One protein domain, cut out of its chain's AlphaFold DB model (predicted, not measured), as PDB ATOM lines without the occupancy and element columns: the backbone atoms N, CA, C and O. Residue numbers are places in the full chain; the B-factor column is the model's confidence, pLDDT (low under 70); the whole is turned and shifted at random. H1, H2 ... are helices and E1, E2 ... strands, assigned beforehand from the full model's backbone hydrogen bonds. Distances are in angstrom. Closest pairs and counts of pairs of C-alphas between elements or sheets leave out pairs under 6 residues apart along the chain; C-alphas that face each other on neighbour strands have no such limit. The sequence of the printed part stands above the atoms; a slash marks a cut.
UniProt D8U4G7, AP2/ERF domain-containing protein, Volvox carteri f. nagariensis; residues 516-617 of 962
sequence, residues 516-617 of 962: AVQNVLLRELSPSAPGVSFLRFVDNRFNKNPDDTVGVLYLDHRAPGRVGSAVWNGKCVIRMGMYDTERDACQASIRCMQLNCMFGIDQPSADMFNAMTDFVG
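This is residues 516 to 617 of the 962 residues of the protein "AP2/ERF domain-containing protein" of Volvox carteri f. nagariensis (UniProt D8U4G7). A strongly twisted sheet of four strands lies between two helices, with the long H2 along one face and the short H1 on the other, where the sheet curls round it; H3 folds back beside H2. The printed part has 102 residues, with three named helices and four named strands in the order H1 E1 E2 E3 E4 H2 H3. The sheet, E1 E2 E3 E4, is antiparallel, and the class is mixed, helices and strands. The whole is compact, with a radius of gyration of the C-alphas of 12.8 A and spans of 33 by 31 by 23 A.

H1, residues 516 to 525, begins at C-alpha 516 (1.777, 30.939, 36.936). E1 is residues 532 to 538, E2 550 to 556, 18.6 A long, E3 563 to 568 and E4 573 to 579. H2, residues 582 to 599, measures 25.8 A. H3, residues 606 to 616, ends at C-alpha 616 (-12.744, 6.453, 40.618).

The strands form a meander, each the antiparallel neighbour of the one before. N 533 and O 555 are 2.9 A apart between E1 and E2, N 552 and O 566 2.8 A between E2 and E3, and N 563 and O 579 2.8 A between E3 and E4. H1 and H2 are on opposite faces, making three layers, helices on both faces of a sheet. H1 comes closest to E4 at the C-alphas of Glu 524 and Val 573, 6.8 A. H2 lies over E2 and E3 at a height over the sheet of 7.8 A; its closest C-alphas to E3 are Ala 585 and Ser 565, 5.1 A. H2, with residues 588 to 595 alone, only just touches H3, with 3 pairs of C-alphas within 8 A, the closest Leu 595 and Met 608, 7.3 A. They form a helical hairpin, a shallow tilt of 27 degrees, opposite ways. In H1, H2 and H3 every O i to N i+4 pair is within hydrogen-bond range.

The C-alphas farthest apart, of Ala 529 and Met 598, are 34.4 A apart. The printed part has no cut; the link from E1 to E2, 11 residues, is long. The mean pLDDT of the printed part is 81.2, and residues 527 to 530, 544, 546 and 600 to 617 are under 70.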
ATOM      1  N   ALA A 516       3.095  30.469  36.514       86.12
ATOM      2  CA  ALA A 516       1.777  30.939  36.936       86.12
ATOM      3  C   ALA A 516       0.837  29.768  37.279       86.12
ATOM      4  O   ALA A 516       0.295  29.730  38.383       86.12
ATOM      5  N   VAL A 517       0.708  28.783  36.383       87.06
ATOM      6  CA  VAL A 517      -0.101  27.571  36.609       87.06
ATOM      7  C   VAL A 517       0.451  26.745  37.774       87.06
ATOM      8  O   VAL A 517      -0.318  26.281  38.613       87.06
ATOM      9  N   GLN A 518       1.779  26.626  37.898       88.81
ATOM     10  CA  GLN A 518       2.409  25.943  39.038       88.81
ATOM     11  C   GLN A 518       2.078  26.614  40.380       88.81
ATOM     12  O   GLN A 518       1.744  25.928  41.343       88.81
ATOM     13  N   ASN A 519       2.112  27.949  40.442       88.06
ATOM     14  CA  ASN A 519       1.778  28.703  41.653       88.06
ATOM     15  C   ASN A 519       0.288  28.599  42.023       88.06
ATOM     16  O   ASN A 519      -0.033  28.518  43.208       88.06
ATOM     17  N   VAL A 520      -0.618  28.562  41.035       87.75
ATOM     18  CA  VAL A 520      -2.046  28.289  41.276       87.75
ATOM     19  C   VAL A 520      -2.229  26.870  41.817       87.75
ATOM     20  O   VAL A 520      -2.856  26.700  42.858       87.75
ATOM     21  N   LEU A 521      -1.611  25.863  41.192       89.19
ATOM     22  CA  LEU A 521      -1.658  24.479  41.676       89.19
ATOM     23  C   LEU A 521      -1.134  24.345  43.115       89.19
ATOM     24  O   LEU A 521      -1.792  23.702  43.927       89.19
ATOM     25  N   LEU A 522      -0.011  24.979  43.475       86.25
ATOM     26  CA  LEU A 522       0.501  24.959  44.856       86.25
ATOM     27  C   LEU A 522      -0.477  25.601  45.850       86.25
ATOM     28  O   LEU A 522      -0.698  25.058  46.933       86.25
ATOM     29  N   ARG A 523      -1.074  26.741  45.482       85.62
ATOM     30  CA  ARG A 523      -2.032  27.470  46.324       85.62
ATOM     31  C   ARG A 523      -3.305  26.663  46.573       85.62
ATOM     32  O   ARG A 523      -3.694  26.495  47.726       85.62
ATOM     33  N   GLU A 524      -3.927  26.152  45.513       85.62
ATOM     34  CA  GLU A 524      -5.202  25.432  45.604       85.62
ATOM     35  C   GLU A 524      -5.038  24.022  46.190       85.62
ATOM     36  O   GLU A 524      -5.934  23.525  46.877       85.62
ATOM     37  N   LEU A 525      -3.882  23.372  45.989       84.75
ATOM     38  CA  LEU A 525      -3.592  22.067  46.595       84.75
ATOM     39  C   LEU A 525      -3.165  22.169  48.064       84.75
ATOM     40  O   LEU A 525      -3.494  21.270  48.843       84.75
ATOM     41  N   SER A 526      -2.549  23.280  48.483       80.19
ATOM     42  CA  SER A 526      -2.008  23.454  49.840       80.19
ATOM     43  C   SER A 526      -2.557  24.684  50.613       80.19
ATOM     44  O   SER A 526      -1.755  25.439  51.167       80.19
ATOM     45  N   PRO A 527      -3.890  24.907  50.753       66.62
ATOM     46  CA  PRO A 527      -4.436  26.205  51.198       66.62
ATOM     47  C   PRO A 527      -4.128  26.627  52.646       66.62
ATOM     48  O   PRO A 527      -4.357  27.777  53.008       66.62
ATOM     49  N   SER A 528      -3.681  25.700  53.501       54.31
ATOM     50  CA  SER A 528      -3.623  25.879  54.968       54.31
ATOM     51  C   SER A 528      -2.240  25.679  55.608       54.31
ATOM     52  O   SER A 528      -2.069  26.005  56.778       54.31
ATOM     53  N   ALA A 529      -1.264  25.141  54.875       53.06
ATOM     54  CA  ALA A 529       0.136  24.960  55.289       53.06
ATOM     55  C   ALA A 529       0.957  24.478  54.077       53.06
ATOM     56  O   ALA A 529       0.352  23.885  53.181       53.06
ATOM     57  N   PRO A 530       2.296  24.627  54.041       62.59
ATOM     58  CA  PRO A 530       3.150  23.950  53.061       62.59
ATOM     59  C   PRO A 530       3.219  22.439  53.359       62.59
ATOM     60  O   PRO A 530       4.122  21.963  54.041       62.59
ATOM     61  N   GLY A 531       2.212  21.695  52.893       80.12
ATOM     62  CA  GLY A 531       2.096  20.241  53.053       80.12
ATOM     63  C   GLY A 531       2.258  19.458  51.749       80.12
ATOM     64  O   GLY A 531       2.466  18.253  51.802       80.12
ATOM     65  N   VAL A 532       2.178  20.130  50.597       87.12
ATOM     66  CA  VAL A 532       2.166  19.497  49.275       87.12
ATOM     67  C   VAL A 532       3.496  19.697  48.547       87.12
ATOM     68  O   VAL A 532       3.946  20.826  48.367       87.12
ATOM     69  N   SER A 533       4.081  18.598  48.071       89.50
ATOM     70  CA  SER A 533       5.260  18.579  47.194       89.50
ATOM     71  C   SER A 533       4.895  17.978  45.835       89.50
ATOM     72  O   SER A 533       4.332  16.885  45.782       89.50
ATOM     73  N   PHE A 534       5.217  18.644  44.722       91.38
ATOM     74  CA  PHE A 534       4.995  18.066  43.390       91.38
ATOM     75  C   PHE A 534       5.960  16.908  43.117       91.38
ATOM     76  O   PHE A 534       7.171  17.051  43.269       91.38
ATOM     77  N   LEU A 535       5.409  15.782  42.663       89.94
ATOM     78  CA  LEU A 535       6.159  14.621  42.193       89.94
ATOM     79  C   LEU A 535       6.418  14.729  40.684       89.94
ATOM     80  O   LEU A 535       7.547  14.544  40.231       89.94
ATOM     81  N   ARG A 536       5.372  15.024  39.895       92.50
ATOM     82  CA  ARG A 536       5.453  15.049  38.427       92.50
ATOM     83  C   ARG A 536       4.275  15.783  37.782       92.50
ATOM     84  O   ARG A 536       3.154  15.689  38.271       92.50
ATOM     85  N   PHE A 537       4.499  16.413  36.629       93.06
ATOM     86  CA  PHE A 537       3.420  16.813  35.717       93.06
ATOM     87  C   PHE A 537       3.086  15.683  34.732       93.06
ATOM     88  O   PHE A 537       3.974  14.968  34.261       93.06
ATOM     89  N   VAL A 538       1.801  15.526  34.427       91.31
ATOM     90  CA  VAL A 538       1.258  14.524  33.506       91.31
ATOM     91  C   VAL A 538       0.899  15.224  32.199       91.31
ATOM     92  O   VAL A 538      -0.008  16.055  32.172       91.31
ATOM     93  N   ASP A 539       1.603  14.884  31.116       84.25
ATOM     94  CA  ASP A 539       1.373  15.483  29.798       84.25
ATOM     95  C   ASP A 539      -0.071  15.282  29.330       84.25
ATOM     96  O   ASP A 539      -0.533  14.152  29.113       84.25
ATOM     97  N   ASN A 540      -0.760  16.392  29.069       84.69
ATOM     98  CA  ASN A 540      -2.021  16.348  28.359       84.69
ATOM     99  C   ASN A 540      -1.770  16.026  26.878       84.69
ATOM    100  O   ASN A 540      -1.401  16.889  26.091       84.69
ATOM    101  N   ARG A 541      -2.000  14.772  26.480       81.50
ATOM    102  CA  ARG A 541      -1.889  14.341  25.074       81.50
ATOM    103  C   ARG A 541      -3.087  14.749  24.201       81.50
ATOM    104  O   ARG A 541      -3.076  14.466  23.007       81.50
ATOM    105  N   PHE A 542      -4.093  15.408  24.779       78.94
ATOM    106  CA  PHE A 542      -5.329  15.828  24.111       78.94
ATOM    107  C   PHE A 542      -5.370  17.340  23.818       78.94
ATOM    108  O   PHE A 542      -6.071  17.749  22.897       78.94
ATOM    109  N   ASN A 543      -4.569  18.160  24.516       74.44
ATOM    110  CA  ASN A 543      -4.357  19.578  24.193       74.44
ATOM    111  C   ASN A 543      -2.888  19.842  23.796       74.44
ATOM    112  O   ASN A 543      -1.960  19.219  24.301       74.44
ATOM    113  N   LYS A 544      -2.664  20.774  22.864       69.56
ATOM    114  CA  LYS A 544      -1.332  21.212  22.420       69.56
ATOM    115  C   LYS A 544      -0.724  22.287  23.331       69.56
ATOM    116  O   LYS A 544       0.503  22.420  23.337       69.56
ATOM    117  N   ASN A 545      -1.543  23.041  24.068       75.69
ATOM    118  CA  ASN A 545      -1.085  24.061  25.010       75.69
ATOM    119  C   ASN A 545      -0.922  23.473  26.430       75.69
ATOM    120  O   ASN A 545      -1.916  23.018  26.999       75.69
ATOM    121  N   PRO A 546       0.288  23.489  27.026       67.88
ATOM    122  CA  PRO A 546       0.510  22.998  28.384       67.88
ATOM    123  C   PRO A 546       0.046  23.954  29.495       67.88
ATOM    124  O   PRO A 546       0.198  23.600  30.654       67.88
ATOM    125  N   ASP A 547      -0.506  25.135  29.197       76.25
ATOM    126  CA  ASP A 547      -1.100  26.013  30.224       76.25
ATOM    127  C   ASP A 547      -2.633  25.882  30.347       76.25
ATOM    128  O   ASP A 547      -3.202  26.206  31.391       76.25
ATOM    129  N   ASP A 548      -3.304  25.357  29.313       81.94
ATOM    130  CA  ASP A 548      -4.769  25.215  29.270       81.94
ATOM    131  C   ASP A 548      -5.289  24.079  30.158       81.94
ATOM    132  O   ASP A 548      -6.376  24.172  30.716       81.94
ATOM    133  N   THR A 549      -4.598  22.936  30.212       88.19
ATOM    134  CA  THR A 549      -5.064  21.760  30.967       88.19
ATOM    135  C   THR A 549      -3.899  20.828  31.287       88.19
ATOM    136  O   THR A 549      -3.228  20.358  30.367       88.19
ATOM    137  N   VAL A 550      -3.682  20.540  32.575       91.38
ATOM    138  CA  VAL A 550      -2.477  19.878  33.111       91.38
ATOM    139  C   VAL A 550      -2.842  18.934  34.247       91.38
ATOM    140  O   VAL A 550      -3.463  19.371  35.212       91.38
ATOM    141  N   GLY A 551      -2.389  17.682  34.194       93.31
ATOM    142  CA  GLY A 551      -2.383  16.807  35.368       93.31
ATOM    143  C   GLY A 551      -1.129  17.024  36.216       93.31
ATOM    144  O   GLY A 551      -0.037  17.221  35.680       93.31
ATOM    145  N   VAL A 552      -1.257  16.960  37.537       95.00
ATOM    146  CA  VAL A 552      -0.135  16.978  38.478       95.00
ATOM    147  C   VAL A 552      -0.292  15.866  39.507       95.00
ATOM    148  O   VAL A 552      -1.363  15.661  40.078       95.00
ATOM    149  N   LEU A 553       0.807  15.156  39.742       95.44
ATOM    150  CA  LEU A 553       0.955  14.182  40.811       95.44
ATOM    151  C   LEU A 553       1.730  14.835  41.947       95.44
ATOM    152  O   LEU A 553       2.755  15.487  41.715       95.44
ATOM    153  N   TYR A 554       1.245  14.668  43.169       94.12
ATOM    154  CA  TYR A 554       1.798  15.318  44.348       94.12
ATOM    155  C   TYR A 554       1.863  14.371  45.545       94.12
ATOM    156  O   TYR A 554       1.139  13.386  45.624       94.12
ATOM    157  N   LEU A 555       2.741  14.674  46.491       92.38
ATOM    158  CA  LEU A 555       2.797  14.035  47.799       92.38
ATOM    159  C   LEU A 555       2.233  15.021  48.821       92.38
ATOM    160  O   LEU A 555       2.662  16.174  48.845       92.38
ATOM    161  N   ASP A 556       1.289  14.581  49.652       88.12
ATOM    162  CA  ASP A 556       0.827  15.344  50.814       88.12
ATOM    163  C   ASP A 556       1.475  14.764  52.077       88.12
ATOM    164  O   ASP A 556       1.291  13.590  52.405       88.12
ATOM    165  N   HIS A 557       2.224  15.587  52.810       84.81
ATOM    166  CA  HIS A 557       2.854  15.211  54.075       84.81
ATOM    167  C   HIS A 557       1.841  14.807  55.168       84.81
ATOM    168  O   HIS A 557       2.236  14.181  56.151       84.81
ATOM    169  N   ARG A 558       0.546  15.110  54.997       82.25
ATOM    170  CA  ARG A 558      -0.562  14.629  55.848       82.25
ATOM    171  C   ARG A 558      -0.927  13.162  55.589       82.25
ATOM    172  O   ARG A 558      -1.502  12.524  56.465       82.25
ATOM    173  N   ALA A 559      -0.608  12.634  54.406       82.62
ATOM    174  CA  ALA A 559      -0.973  11.296  53.942       82.62
ATOM    175  C   ALA A 559       0.269  10.525  53.434       82.62
ATOM    176  O   ALA A 559       0.345  10.172  52.252       82.62
ATOM    177  N   PRO A 560       1.266  10.268  54.306       83.31
ATOM    178  CA  PRO A 560       2.508   9.605  53.918       83.31
ATOM    179  C   PRO A 560       2.245   8.223  53.307       83.31
ATOM    180  O   PRO A 560       1.404   7.464  53.785       83.31
ATOM    181  N   GLY A 561       2.987   7.901  52.247       86.44
ATOM    182  CA  GLY A 561       2.843   6.650  51.496       86.44
ATOM    183  C   GLY A 561       1.811   6.684  50.363       86.44
ATOM    184  O   GLY A 561       1.800   5.749  49.571       86.44
ATOM    185  N   ARG A 562       1.001   7.747  50.228       91.88
ATOM    186  CA  ARG A 562       0.040   7.909  49.122       91.88
ATOM    187  C   ARG A 562       0.380   9.078  48.195       91.88
ATOM    188  O   ARG A 562       0.933  10.093  48.617       91.88
ATOM    189  N   VAL A 563       0.020   8.929  46.920       93.56
ATOM    190  CA  VAL A 563       0.222   9.909  45.844       93.56
ATOM    191  C   VAL A 563      -1.110  10.574  45.515       93.56
ATOM    192  O   VAL A 563      -2.072   9.906  45.149       93.56
ATOM    193  N   GLY A 564      -1.174  11.894  45.639       93.38
ATOM    194  CA  GLY A 564      -2.313  12.696  45.216       93.38
ATOM    195  C   GLY A 564      -2.297  12.975  43.717       93.38
ATOM    196  O   GLY A 564      -1.232  13.113  43.113       93.38
ATOM    197  N   SER A 565      -3.480  13.092  43.116       95.25
ATOM    198  CA  SER A 565      -3.662  13.511  41.722       95.25
ATOM    199  C   SER A 565      -4.589  14.719  41.650       95.25
ATOM    200  O   SER A 565      -5.617  14.763  42.324       95.25
ATOM    201  N   ALA A 566      -4.271  15.682  40.789       93.94
ATOM    202  CA  ALA A 566      -5.170  16.782  40.453       93.94
ATOM    203  C   ALA A 566      -4.985  17.244  39.004       93.94
ATOM    204  O   ALA A 566      -3.920  17.057  38.419       93.94
ATOM    205  N   VAL A 567      -6.012  17.875  38.437       93.62
ATOM    206  CA  VAL A 567      -5.993  18.440  37.084       93.62
ATOM    207  C   VAL A 567      -6.375  19.916  37.122       93.62
ATOM    208  O   VAL A 567      -7.463  20.279  37.560       93.62
ATOM    209  N   TRP A 568      -5.489  20.774  36.627       91.31
ATOM    210  CA  TRP A 568      -5.815  22.148  36.248       91.31
ATOM    211  C   TRP A 568      -6.524  22.143  34.892       91.31
ATOM    212  O   TRP A 568      -6.062  21.452  33.984       91.31
ATOM    213  N   ASN A 569      -7.601  22.920  34.731       88.38
ATOM    214  CA  ASN A 569      -8.349  23.044  33.466       88.38
ATOM    215  C   ASN A 569      -8.358  24.471  32.873       88.38
ATOM    216  O   ASN A 569      -9.251  24.819  32.103       88.38
ATOM    217  N   GLY A 570      -7.414  25.326  33.278       85.94
ATOM    218  CA  GLY A 570      -7.366  26.733  32.862       85.94
ATOM    219  C   GLY A 570      -8.226  27.668  33.720       85.94
ATOM    220  O   GLY A 570      -8.075  28.886  33.617       85.94
ATOM    221  N   LYS A 571      -9.113  27.124  34.569       84.62
ATOM    222  CA  LYS A 571     -10.051  27.891  35.411       84.62
ATOM    223  C   LYS A 571     -10.063  27.446  36.877       84.62
ATOM    224  O   LYS A 571     -10.127  28.296  37.759       84.62
ATOM    225  N   CYS A 572      -9.972  26.146  37.147       84.62
ATOM    226  CA  CYS A 572      -9.982  25.564  38.490       84.62
ATOM    227  C   CYS A 572      -9.062  24.333  38.594       84.62
ATOM    228  O   CYS A 572      -8.567  23.818  37.586       84.62
ATOM    229  N   VAL A 573      -8.824  23.874  39.827       89.62
ATOM    230  CA  VAL A 573      -8.045  22.665  40.134       89.62
ATOM    231  C   VAL A 573      -8.995  21.560  40.591       89.62
ATOM    232  O   VAL A 573      -9.502  21.582  41.710       89.62
ATOM    233  N   ILE A 574      -9.213  20.574  39.727       89.81
ATOM    234  CA  ILE A 574     -10.012  19.381  40.010       89.81
ATOM    235  C   ILE A 574      -9.122  18.407  40.785       89.81
ATOM    236  O   ILE A 574      -8.200  17.814  40.221       89.81
ATOM    237  N   ARG A 575      -9.364  18.247  42.087       90.12
ATOM    238  CA  ARG A 575      -8.694  17.222  42.898       90.12
ATOM    239  C   ARG A 575      -9.305  15.855  42.593       90.12
ATOM    240  O   ARG A 575     -10.519  15.700  42.584       90.12
ATOM    241  N   MET A 576      -8.443  14.867  42.386       87.00
ATOM    242  CA  MET A 576      -8.807  13.472  42.122       87.00
ATOM    243  C   MET A 576      -8.447  12.566  43.311       87.00
ATOM    244  O   MET A 576      -8.283  11.370  43.112       87.00
ATOM    245  N   GLY A 577      -8.246  13.119  44.511       88.44
ATOM    246  CA  GLY A 577      -7.939  12.355  45.726       88.44
ATOM    247  C   GLY A 577      -6.538  11.732  45.777       88.44
ATOM    248  O   GLY A 577      -5.616  12.166  45.078       88.44
ATOM    249  N   MET A 578      -6.384  10.739  46.659       91.38
ATOM    250  CA  MET A 578      -5.113  10.100  47.035       91.38
ATOM    251  C   MET A 578      -5.120   8.602  46.696       91.38
ATOM    252  O   MET A 578      -6.075   7.903  47.020       91.38
ATOM    253  N   TYR A 579      -4.024   8.102  46.121       92.69
ATOM    254  CA  TYR A 579      -3.866   6.731  45.619       92.69
ATOM    255  C   TYR A 579      -2.655   6.045  46.249       92.69
ATOM    256  O   TYR A 579      -1.667   6.701  46.578       92.69
ATOM    257  N   ASP A 580      -2.684   4.717  46.333       90.50
ATOM    258  CA  ASP A 580      -1.556   3.924  46.838       90.50
ATOM    259  C   ASP A 580      -0.404   3.785  45.821       90.50
ATOM    260  O   ASP A 580       0.710   3.425  46.196       90.50
ATOM    261  N   THR A 581      -0.626   4.103  44.535       91.38
ATOM    262  CA  THR A 581       0.428   4.074  43.505       91.38
ATOM    263  C   THR A 581       0.431   5.313  42.598       91.38
ATOM    264  O   THR A 581      -0.615   5.873  42.259       91.38
ATOM    265  N   GLU A 582       1.623   5.707  42.117       91.75
ATOM    266  CA  GLU A 582       1.775   6.749  41.082       91.75
ATOM    267  C   GLU A 582       1.040   6.366  39.783       91.75
ATOM    268  O   GLU A 582       0.545   7.238  39.072       91.75
ATOM    269  N   ARG A 583       0.930   5.065  39.469       91.69
ATOM    270  CA  ARG A 583       0.267   4.576  38.250       91.69
ATOM    271  C   ARG A 583      -1.217   4.928  38.248       91.69
ATOM    272  O   ARG A 583      -1.713   5.405  37.228       91.69
ATOM    273  N   ASP A 584      -1.895   4.715  39.368       90.44
ATOM    274  CA  ASP A 584      -3.341   4.914  39.472       90.44
ATOM    275  C   ASP A 584      -3.668   6.410  39.553       90.44
ATOM    276  O   ASP A 584      -4.525   6.890  38.809       90.44
ATOM    277  N   ALA A 585      -2.870   7.174  40.309       92.81
ATOM    278  CA  ALA A 585      -2.913   8.637  40.321       92.81
ATOM    279  C   ALA A 585      -2.693   9.236  38.912       92.81
ATOM    280  O   ALA A 585      -3.443  10.103  38.458       92.81
ATOM    281  N   CYS A 586      -1.707   8.727  38.164       93.44
ATOM    282  CA  CYS A 586      -1.451   9.117  36.776       93.44
ATOM    283  C   CYS A 586      -2.623   8.755  35.852       93.44
ATOM    284  O   CYS A 586      -3.036   9.570  35.022       93.44
ATOM    285  N   GLN A 587      -3.207   7.563  36.005       92.38
ATOM    286  CA  GLN A 587      -4.354   7.150  35.201       92.38
ATOM    287  C   GLN A 587      -5.603   7.995  35.502       92.38
ATOM    288  O   GLN A 587      -6.321   8.347  34.564       92.38
ATOM    289  N   ALA A 588      -5.832   8.375  36.761       91.06
ATOM    290  CA  ALA A 588      -6.892   9.296  37.158       91.06
ATOM    291  C   ALA A 588      -6.704  10.686  36.526       91.06
ATOM    292  O   ALA A 588      -7.616  11.175  35.857       91.06
ATOM    293  N   SER A 589      -5.503  11.271  36.628       92.88
ATOM    294  CA  SER A 589      -5.135  12.512  35.925       92.88
ATOM    295  C   SER A 589      -5.412  12.431  34.416       92.88
ATOM    296  O   SER A 589      -6.052  13.320  33.854       92.88
ATOM    297  N   ILE A 590      -4.993  11.348  33.747       92.06
ATOM    298  CA  ILE A 590      -5.226  11.157  32.306       92.06
ATOM    299  C   ILE A 590      -6.727  11.091  31.983       92.06
ATOM    300  O   ILE A 590      -7.160  11.753  31.041       92.06
ATOM    301  N   ARG A 591      -7.529  10.339  32.753       87.69
ATOM    302  CA  ARG A 591      -8.983  10.228  32.525       87.69
ATOM    303  C   ARG A 591      -9.711  11.548  32.774       87.69
ATOM    304  O   ARG A 591     -10.571  11.915  31.982       87.69
ATOM    305  N   CYS A 592      -9.348  12.292  33.817       88.12
ATOM    306  CA  CYS A 592      -9.924  13.610  34.089       88.12
ATOM    307  C   CYS A 592      -9.620  14.599  32.945       88.12
ATOM    308  O   CYS A 592     -10.528  15.264  32.451       88.12
ATOM    309  N   MET A 593      -8.389  14.605  32.414       90.06
ATOM    310  CA  MET A 593      -8.058  15.383  31.210       90.06
ATOM    311  C   MET A 593      -8.838  14.925  29.964       90.06
ATOM    312  O   MET A 593      -9.256  15.771  29.175       90.06
ATOM    313  N   GLN A 594      -9.091  13.620  29.791       87.88
ATOM    314  CA  GLN A 594      -9.955  13.116  28.711       87.88
ATOM    315  C   GLN A 594     -11.394  13.629  28.841       87.88
ATOM    316  O   GLN A 594     -11.944  14.112  27.856       87.88
ATOM    317  N   LEU A 595     -11.986  13.569  30.039       85.12
ATOM    318  CA  LEU A 595     -13.338  14.077  30.300       85.12
ATOM    319  C   LEU A 595     -13.416  15.591  30.048       85.12
ATOM    320  O   LEU A 595     -14.298  16.041  29.317       85.12
ATOM    321  N   ASN A 596     -12.446  16.364  30.549       83.75
ATOM    322  CA  ASN A 596     -12.364  17.808  30.313       83.75
ATOM    323  C   ASN A 596     -12.288  18.143  28.809       83.75
ATOM    324  O   ASN A 596     -12.991  19.033  28.338       83.75
ATOM    325  N   CYS A 597     -11.507  17.388  28.028       81.19
ATOM    326  CA  CYS A 597     -11.425  17.560  26.572       81.19
ATOM    327  C   CYS A 597     -12.641  17.014  25.795       81.19
ATOM    328  O   CYS A 597     -12.879  17.473  24.680       81.19
ATOM    329  N   MET A 598     -13.405  16.059  26.339       77.75
ATOM    330  CA  MET A 598     -14.631  15.540  25.710       77.75
ATOM    331  C   MET A 598     -15.833  16.466  25.901       77.75
ATOM    332  O   MET A 598     -16.612  16.647  24.969       77.75
ATOM    333  N   PHE A 599     -15.995  17.027  27.101       73.81
ATOM    334  CA  PHE A 599     -17.151  17.857  27.446       73.81
ATOM    335  C   PHE A 599     -16.874  19.366  27.346       73.81
ATOM    336  O   PHE A 599     -17.821  20.146  27.278       73.81
ATOM    337  N   GLY A 600     -15.603  19.789  27.306       64.62
ATOM    338  CA  GLY A 600     -15.204  21.185  27.082       64.62
ATOM    339  C   GLY A 600     -15.690  22.154  28.161       64.62
ATOM    340  O   GLY A 600     -16.027  23.293  27.842       64.62
ATOM    341  N   ILE A 601     -15.807  21.693  29.412       56.38
ATOM    342  CA  ILE A 601     -16.564  22.405  30.448       56.38
ATOM    343  C   ILE A 601     -15.710  23.418  31.213       56.38
ATOM    344  O   ILE A 601     -14.675  23.095  31.792       56.38
ATOM    345  N   ASP A 602     -16.235  24.636  31.306       55.38
ATOM    346  CA  ASP A 602     -15.663  25.737  32.084       55.38
ATOM    347  C   ASP A 602     -15.717  25.529  33.609       55.38
ATOM    348  O   ASP A 602     -15.003  26.209  34.347       55.38
ATOM    349  N   GLN A 603     -16.555  24.600  34.078       54.22
ATOM    350  CA  GLN A 603     -16.698  24.172  35.473       54.22
ATOM    351  C   GLN A 603     -17.046  22.674  35.521       54.22
ATOM    352  O   GLN A 603     -17.708  22.190  34.603       54.22
ATOM    353  N   PRO A 604     -16.660  21.927  36.570       57.16
ATOM    354  CA  PRO A 604     -17.059  20.529  36.716       57.16
ATOM    355  C   PRO A 604     -18.585  20.425  36.893       57.16
ATOM    356  O   PRO A 604     -19.130  20.852  37.909       57.16
ATOM    357  N   SER A 605     -19.291  19.877  35.897       58.56
ATOM    358  CA  SER A 605     -20.741  19.660  35.982       58.56
ATOM    359  C   SER A 605     -21.081  18.459  36.869       58.56
ATOM    360  O   SER A 605     -20.247  17.575  37.075       58.56
ATOM    361  N   ALA A 606     -22.331  18.375  37.338       55.19
ATOM    362  CA  ALA A 606     -22.830  17.194  38.045       55.19
ATOM    363  C   ALA A 606     -22.637  15.903  37.225       55.19
ATOM    364  O   ALA A 606     -22.264  14.877  37.783       55.19
ATOM    365  N   ASP A 607     -22.786  15.959  35.898       54.56
ATOM    366  CA  ASP A 607     -22.520  14.821  35.008       54.56
ATOM    367  C   ASP A 607     -21.036  14.430  34.980       54.56
ATOM    368  O   ASP A 607     -20.711  13.244  34.934       54.56
ATOM    369  N   MET A 608     -20.124  15.408  35.056       66.31
ATOM    370  CA  MET A 608     -18.688  15.144  35.162       66.31
ATOM    371  C   MET A 608     -18.332  14.544  36.526       66.31
ATOM    372  O   MET A 608     -17.534  13.612  36.577       66.31
ATOM    373  N   PHE A 609     -18.940  15.024  37.616       62.72
ATOM    374  CA  PHE A 609     -18.796  14.414  38.942       62.72
ATOM    375  C   PHE A 609     -19.320  12.978  38.956       62.72
ATOM    376  O   PHE A 609     -18.574  12.083  39.334       62.72
ATOM    377  N   ASN A 610     -20.537  12.736  38.464       61.28
ATOM    378  CA  ASN A 610     -21.119  11.397  38.364       61.28
ATOM    379  C   ASN A 610     -20.220  10.459  37.541       61.28
ATOM    380  O   ASN A 610     -19.912   9.360  37.992       61.28
ATOM    381  N   ALA A 611     -19.717  10.915  36.387       61.38
ATOM    382  CA  ALA A 611     -18.784  10.145  35.568       61.38
ATOM    383  C   ALA A 611     -17.438   9.878  36.267       61.38
ATOM    384  O   ALA A 611     -16.885   8.791  36.123       61.38
ATOM    385  N   MET A 612     -16.885  10.834  37.022       64.06
ATOM    386  CA  MET A 612     -15.657  10.608  37.795       64.06
ATOM    387  C   MET A 612     -15.897   9.619  38.943       64.06
ATOM    388  O   MET A 612     -15.140   8.662  39.073       64.06
ATOM    389  N   THR A 613     -16.975   9.784  39.709       64.50
ATOM    390  CA  THR A 613     -17.374   8.884  40.801       64.50
ATOM    391  C   THR A 613     -17.597   7.449  40.309       64.50
ATOM    392  O   THR A 613     -17.049   6.522  40.904       64.50
ATOM    393  N   ASP A 614     -18.279   7.257  39.171       58.72
ATOM    394  CA  ASP A 614     -18.481   5.946  38.520       58.72
ATOM    395  C   ASP A 614     -17.163   5.240  38.116       58.72
ATOM    396  O   ASP A 614     -17.149   4.019  37.931       58.72
ATOM    397  N   PHE A 615     -16.054   5.976  37.952       55.06
ATOM    398  CA  PHE A 615     -14.765   5.438  37.483       55.06
ATOM    399  C   PHE A 615     -13.622   5.469  38.502       55.06
ATOM    400  O   PHE A 615     -12.580   4.856  38.233       55.06
ATOM    401  N   VAL A 616     -13.781   6.201  39.604       55.59
ATOM    402  CA  VAL A 616     -12.744   6.453  40.618       55.59
ATOM    403  C   VAL A 616     -13.201   6.012  42.017       55.59
ATOM    404  O   VAL A 616     -12.360   5.676  42.843       55.59
ATOM    405  N   GLY A 617     -14.512   5.925  42.261       49.34
ATOM    406  CA  GLY A 617     -15.098   5.634  43.570       49.34
ATOM    407  C   GLY A 617     -15.517   6.907  44.324       49.34
ATOM    408  O   GLY A 617     -14.964   7.982  44.076       49.34
TER     409      GLY A 617